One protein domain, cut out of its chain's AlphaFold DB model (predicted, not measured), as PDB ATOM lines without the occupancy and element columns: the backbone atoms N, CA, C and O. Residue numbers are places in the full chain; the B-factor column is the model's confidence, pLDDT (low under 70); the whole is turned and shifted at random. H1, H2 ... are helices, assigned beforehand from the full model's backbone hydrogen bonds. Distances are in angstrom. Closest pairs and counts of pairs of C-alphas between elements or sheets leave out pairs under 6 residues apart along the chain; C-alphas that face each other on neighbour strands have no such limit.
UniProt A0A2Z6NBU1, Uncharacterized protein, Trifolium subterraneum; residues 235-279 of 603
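Overview. This is residues 235 to 279 of the 603 residues of an uncharacterized protein of Trifolium subterraneum (UniProt A0A2Z6NBU1). An elongated piece has H1, H2 and the winding stretch 235 to 249 in its wider part, while residues 272 to 278, mostly H3, stick out as an arm. The 45 printed residues hold three named helices, H1, H2 and H3 in chain order, and no named strand. The class is all helix, with 20 residues, under half, in named elements. The whole is only just loose, close to compact, with a radius of gyration of the C-alphas of 11.3 A and spans of 34 by 18 by 17 A.

Arrangement. H1, residues 250 to 258, and H2, residues 263 to 266, only just touch, with 3 pairs of C-alphas within 8 A, and only at the corner by their tight link; their closest C-alphas, of Ile 253 and Pro 263, are 5.8 A apart. H3, residues 273 to 279, is apart from both. Every O i to N i+4 pair is within hydrogen-bond range in H1 and H3; H2 is too short for one.

Along the chain. H1, 12.6 A long, begins at C-alpha 250 (-38.499, -48.103, -4.425). H2 measures 5.5 A. H3, 9.9 A long, ends at C-alpha 279 (-19.150, -31.300, 5.638).

Size, cuts and confidence. The farthest C-alphas, of Lys 258 and Cys 279, are 34.8 A apart. The printed part has no cut and no long link between helices. Residues 235 to 236 and 239 to 240 have pLDDT under 70.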
ATOM      1  N   ASP A 235     -50.214 -38.696  -7.362       65.88
ATOM      2  CA  ASP A 235     -50.608 -37.305  -7.562       65.88
ATOM      3  C   ASP A 235     -50.009 -36.329  -6.551       65.88
ATOM      4  O   ASP A 235     -49.958 -35.136  -6.832       65.88
ATOM      5  N   HIS A 236     -49.460 -36.823  -5.437       66.56
ATOM      6  CA  HIS A 236     -48.711 -36.002  -4.482       66.56
ATOM      7  C   HIS A 236     -47.218 -35.885  -4.842       66.56
ATOM      8  O   HIS A 236     -46.523 -35.082  -4.231       66.56
ATOM      9  N   LEU A 237     -46.716 -36.643  -5.828       70.44
ATOM     10  CA  LEU A 237     -45.316 -36.573  -6.257       70.44
ATOM     11  C   LEU A 237     -45.051 -35.313  -7.106       70.44
ATOM     12  O   LEU A 237     -45.265 -35.305  -8.325       70.44
ATOM     13  N   ASN A 238     -44.538 -34.276  -6.446       70.75
ATOM     14  CA  ASN A 238     -43.980 -33.042  -7.009       70.75
ATOM     15  C   ASN A 238     -42.468 -32.941  -6.723       70.75
ATOM     16  O   ASN A 238     -41.925 -33.702  -5.925       70.75
ATOM     17  N   LYS A 239     -41.765 -31.990  -7.358       66.50
ATOM     18  CA  LYS A 239     -40.326 -31.774  -7.096       66.50
ATOM     19  C   LYS A 239     -40.031 -31.344  -5.653       66.50
ATOM     20  O   LYS A 239     -38.922 -31.543  -5.176       66.50
ATOM     21  N   ASP A 240     -41.042 -30.823  -4.969       69.12
ATOM     22  CA  ASP A 240     -40.998 -30.358  -3.583       69.12
ATOM     23  C   ASP A 240     -41.364 -31.476  -2.572       69.12
ATOM     24  O   ASP A 240     -41.559 -31.210  -1.389       69.12
ATOM     25  N   THR A 241     -41.479 -32.739  -3.019       75.50
ATOM     26  CA  THR A 241     -41.719 -33.904  -2.149       75.50
ATOM     27  C   THR A 241     -40.459 -34.243  -1.345       75.50
ATOM     28  O   THR A 241     -39.566 -34.941  -1.829       75.50
ATOM     29  N   GLU A 242     -40.397 -33.801  -0.089       74.06
ATOM     30  CA  GLU A 242     -39.328 -34.194   0.833       74.06
ATOM     31  C   GLU A 242     -39.508 -35.640   1.331       74.06
ATOM     32  O   GLU A 242     -40.477 -35.988   2.006       74.06
ATOM     33  N   PHE A 243     -38.534 -36.503   1.032       81.19
ATOM     34  CA  PHE A 243     -38.462 -37.855   1.590       81.19
ATOM     35  C   PHE A 243     -37.813 -37.829   2.980       81.19
ATOM     36  O   PHE A 243     -36.790 -37.177   3.167       81.19
ATOM     37  N   TYR A 244     -38.332 -38.612   3.934       76.94
ATOM     38  CA  TYR A 244     -37.812 -38.681   5.315       76.94
ATOM     39  C   TYR A 244     -36.307 -39.013   5.405       76.94
ATOM     40  O   TYR A 244     -35.615 -38.552   6.305       76.94
ATOM     41  N   THR A 245     -35.790 -39.799   4.457       82.56
ATOM     42  CA  THR A 245     -34.363 -40.145   4.325       82.56
ATOM     43  C   THR A 245     -33.649 -39.348   3.228       82.56
ATOM     44  O   THR A 245     -32.580 -39.753   2.791       82.56
ATOM     45  N   GLY A 246     -34.264 -38.293   2.685       86.06
ATOM     46  CA  GLY A 246     -33.755 -37.500   1.557       86.06
ATOM     47  C   GLY A 246     -33.503 -38.275   0.253       86.06
ATOM     48  O   GLY A 246     -32.929 -37.719  -0.676       86.06
ATOM     49  N   ILE A 247     -33.916 -39.542   0.166       90.00
ATOM     50  CA  ILE A 247     -33.728 -40.434  -0.985       90.00
ATOM     51  C   ILE A 247     -35.084 -41.089  -1.288       90.00
ATOM     52  O   ILE A 247     -35.717 -41.600  -0.356       90.00
ATOM     53  N   PRO A 248     -35.549 -41.110  -2.551       88.94
ATOM     54  CA  PRO A 248     -36.830 -41.714  -2.898       88.94
ATOM     55  C   PRO A 248     -36.830 -43.232  -2.687       88.94
ATOM     56  O   PRO A 248     -35.905 -43.945  -3.075       88.94
ATOM     57  N   CYS A 249     -37.905 -43.752  -2.093       87.00
ATOM     58  CA  CYS A 249     -38.068 -45.191  -1.882       87.00
ATOM     59  C   CYS A 249     -38.377 -45.933  -3.201       87.00
ATOM     60  O   CYS A 249     -38.800 -45.329  -4.186       87.00
ATOM     61  N   ARG A 250     -38.249 -47.271  -3.223       86.75
ATOM     62  CA  ARG A 250     -38.499 -48.103  -4.425       86.75
ATOM     63  C   ARG A 250     -39.862 -47.833  -5.090       86.75
ATOM     64  O   ARG A 250     -39.962 -47.836  -6.318       86.75
ATOM     65  N   HIS A 251     -40.900 -47.576  -4.292       86.44
ATOM     66  CA  HIS A 251     -42.235 -47.221  -4.789       86.44
ATOM     67  C   HIS A 251     -42.248 -45.840  -5.462       86.44
ATOM     68  O   HIS A 251     -42.779 -45.711  -6.562       86.44
ATOM     69  N   ALA A 252     -41.595 -44.842  -4.858       86.25
ATOM     70  CA  ALA A 252     -41.457 -43.504  -5.427       86.25
ATOM     71  C   ALA A 252     -40.630 -43.511  -6.725       86.25
ATOM     72  O   ALA A 252     -41.054 -42.917  -7.707       86.25
ATOM     73  N   ILE A 253     -39.529 -44.270  -6.789       89.50
ATOM     74  CA  ILE A 253     -38.738 -44.448  -8.024       89.50
ATOM     75  C   ILE A 253     -39.598 -45.070  -9.141       89.50
ATOM     76  O   ILE A 253     -39.545 -44.642 -10.293       89.50
ATOM     77  N   THR A 254     -40.453 -46.038  -8.800       87.25
ATOM     78  CA  THR A 254     -41.388 -46.654  -9.758       87.25
ATOM     79  C   THR A 254     -42.473 -45.664 -10.212       87.25
ATOM     80  O   THR A 254     -42.869 -45.670 -11.379       87.25
ATOM     81  N   ALA A 255     -42.926 -44.773  -9.326       86.12
ATOM     82  CA  ALA A 255     -43.847 -43.684  -9.651       86.12
ATOM     83  C   ALA A 255     -43.209 -42.624 -10.571       86.12
ATOM     84  O   ALA A 255     -43.824 -42.223 -11.560       86.12
ATOM     85  N   MET A 256     -41.961 -42.230 -10.299       88.81
ATOM     86  CA  MET A 256     -41.166 -41.314 -11.129       88.81
ATOM     87  C   MET A 256     -40.994 -41.871 -12.545       88.81
ATOM     88  O   MET A 256     -41.295 -41.179 -13.518       88.81
ATOM     89  N   GLY A 257     -40.634 -43.156 -12.664       87.75
ATOM     90  CA  GLY A 257     -40.536 -43.853 -13.949       87.75
ATOM     91  C   GLY A 257     -41.844 -43.817 -14.749       87.75
ATOM     92  O   GLY A 257     -41.835 -43.449 -15.919       87.75
ATOM     93  N   LYS A 258     -42.994 -44.083 -14.107       87.50
ATOM     94  CA  LYS A 258     -44.323 -43.955 -14.744       87.50
ATOM     95  C   LYS A 258     -44.674 -42.527 -15.189       87.50
ATOM     96  O   LYS A 258     -45.544 -42.365 -16.039       87.50
ATOM     97  N   ARG A 259     -44.030 -41.502 -14.621       84.56
ATOM     98  CA  ARG A 259     -44.208 -40.082 -14.976       84.56
ATOM     99  C   ARG A 259     -43.119 -39.545 -15.917       84.56
ATOM    100  O   ARG A 259     -43.118 -38.349 -16.194       84.56
ATOM    101  N   ASN A 260     -42.208 -40.393 -16.413       86.19
ATOM    102  CA  ASN A 260     -41.001 -39.993 -17.155       86.19
ATOM    103  C   ASN A 260     -40.148 -38.942 -16.408       86.19
ATOM    104  O   ASN A 260     -39.521 -38.075 -17.016       86.19
ATOM    105  N   GLN A 261     -40.144 -39.010 -15.076       85.75
ATOM    106  CA  GLN A 261     -39.377 -38.138 -14.193       85.75
ATOM    107  C   GLN A 261     -38.076 -38.834 -13.769       85.75
ATOM    108  O   GLN A 261     -38.068 -40.022 -13.447       85.75
ATOM    109  N   ASN A 262     -36.972 -38.088 -13.753       87.75
ATOM    110  CA  ASN A 262     -35.672 -38.587 -13.309       87.75
ATOM    111  C   ASN A 262     -35.640 -38.693 -11.770       87.75
ATOM    112  O   ASN A 262     -35.814 -37.663 -11.120       87.75
ATOM    113  N   PRO A 263     -35.387 -39.866 -11.157       88.06
ATOM    114  CA  PRO A 263     -35.356 -39.996  -9.699       88.06
ATOM    115  C   PRO A 263     -34.219 -39.210  -9.029       88.06
ATOM    116  O   PRO A 263     -34.333 -38.882  -7.850       88.06
ATOM    117  N   VAL A 264     -33.149 -38.865  -9.761       87.75
ATOM    118  CA  VAL A 264     -32.042 -38.048  -9.227       87.75
ATOM    119  C   VAL A 264     -32.503 -36.622  -8.897       87.75
ATOM    120  O   VAL A 264     -32.037 -36.058  -7.913       87.75
ATOM    121  N   ASP A 265     -33.479 -36.073  -9.633       87.75
ATOM    122  CA  ASP A 265     -34.061 -34.741  -9.386       87.75
ATOM    123  C   ASP A 265     -34.773 -34.623  -8.020       87.75
ATOM    124  O   ASP A 265     -35.104 -33.513  -7.608       87.75
ATOM    125  N   PHE A 266     -35.038 -35.748  -7.345       86.19
ATOM    126  CA  PHE A 266     -35.760 -35.842  -6.068       86.19
ATOM    127  C   PHE A 266     -34.867 -36.336  -4.917       86.19
ATOM    128  O   PHE A 266     -35.348 -36.568  -3.806       86.19
ATOM    129  N   VAL A 267     -33.571 -36.537  -5.171       89.56
ATOM    130  CA  VAL A 267     -32.592 -36.775  -4.109       89.56
ATOM    131  C   VAL A 267     -32.285 -35.434  -3.447       89.56
ATOM    132  O   VAL A 267     -31.945 -34.457  -4.111       89.56
ATOM    133  N   SER A 268     -32.413 -35.380  -2.125       88.31
ATOM    134  CA  SER A 268     -32.198 -34.165  -1.347       88.31
ATOM    135  C   SER A 268     -30.762 -33.661  -1.492       88.31
ATOM    136  O   SER A 268     -29.808 -34.443  -1.456       88.31
ATOM    137  N   GLY A 269     -30.607 -32.335  -1.577       88.38
ATOM    138  CA  GLY A 269     -29.315 -31.669  -1.757       88.38
ATOM    139  C   GLY A 269     -28.256 -32.039  -0.713       88.38
ATOM    140  O   GLY A 269     -27.073 -31.954  -1.023       88.38
ATOM    141  N   TRP A 270     -28.654 -32.533   0.468       88.25
ATOM    142  CA  TRP A 270     -27.760 -33.105   1.486       88.25
ATOM    143  C   TRP A 270     -26.850 -34.230   0.964       88.25
ATOM    144  O   TRP A 270     -25.719 -34.346   1.435       88.25
ATOM    145  N   TYR A 271     -27.289 -34.999  -0.037       88.56
ATOM    146  CA  TYR A 271     -26.509 -36.071  -0.673       88.56
ATOM    147  C   TYR A 271     -25.662 -35.605  -1.870       88.56
ATOM    148  O   TYR A 271     -25.067 -36.427  -2.566       88.56
ATOM    149  N   SER A 272     -25.593 -34.299  -2.141       89.31
ATOM    150  CA  SER A 272     -24.757 -33.772  -3.220       89.31
ATOM    151  C   SER A 272     -23.257 -33.886  -2.901       89.31
ATOM    152  O   SER A 272     -22.828 -33.840  -1.745       89.31
ATOM    153  N   ARG A 273     -22.422 -33.945  -3.947       91.25
ATOM    154  CA  ARG A 273     -20.958 -33.837  -3.800       91.25
ATOM    155  C   ARG A 273     -20.547 -32.521  -3.128       91.25
ATOM    156  O   ARG A 273     -19.529 -32.482  -2.442       91.25
ATOM    157  N   GLU A 274     -21.327 -31.455  -3.312       91.62
ATOM    158  CA  GLU A 274     -21.037 -30.146  -2.731       91.62
ATOM    159  C   GLU A 274     -21.304 -30.113  -1.220       91.62
ATOM    160  O   GLU A 274     -20.452 -29.651  -0.466       91.62
ATOM    161  N   THR A 275     -22.436 -30.643  -0.746       92.31
ATOM    162  CA  THR A 275     -22.712 -30.751   0.699       92.31
ATOM    163  C   THR A 275     -21.758 -31.715   1.384       92.31
ATOM    164  O   THR A 275     -21.243 -31.370   2.442       92.31
ATOM    165  N   TYR A 276     -21.438 -32.856   0.762       90.50
ATOM    166  CA  TYR A 276     -20.384 -33.747   1.255       90.50
ATOM    167  C   TYR A 276     -19.048 -32.997   1.387       90.50
ATOM    168  O   TYR A 276     -18.431 -33.013   2.451       90.50
ATOM    169  N   GLY A 277     -18.649 -32.260   0.343       93.00
ATOM    170  CA  GLY A 277     -17.468 -31.399   0.366       93.00
ATOM    171  C   GLY A 277     -17.499 -30.397   1.521       93.00
ATOM    172  O   GLY A 277     -16.556 -30.352   2.299       93.00
ATOM    173  N   ARG A 278     -18.601 -29.657   1.703       91.31
ATOM    174  CA  ARG A 278     -18.779 -28.692   2.807       91.31
ATOM    175  C   ARG A 278     -18.697 -29.346   4.195       91.31
ATOM    176  O   ARG A 278     -18.133 -28.737   5.099       91.31
ATOM    177  N   CYS A 279     -19.221 -30.561   4.371       89.38
ATOM    178  CA  CYS A 279     -19.150 -31.300   5.638       89.38
ATOM    179  C   CYS A 279     -17.716 -31.708   6.010       89.38
ATOM    180  O   CYS A 279     -17.353 -31.617   7.180       89.38
TER     181      CYS A 279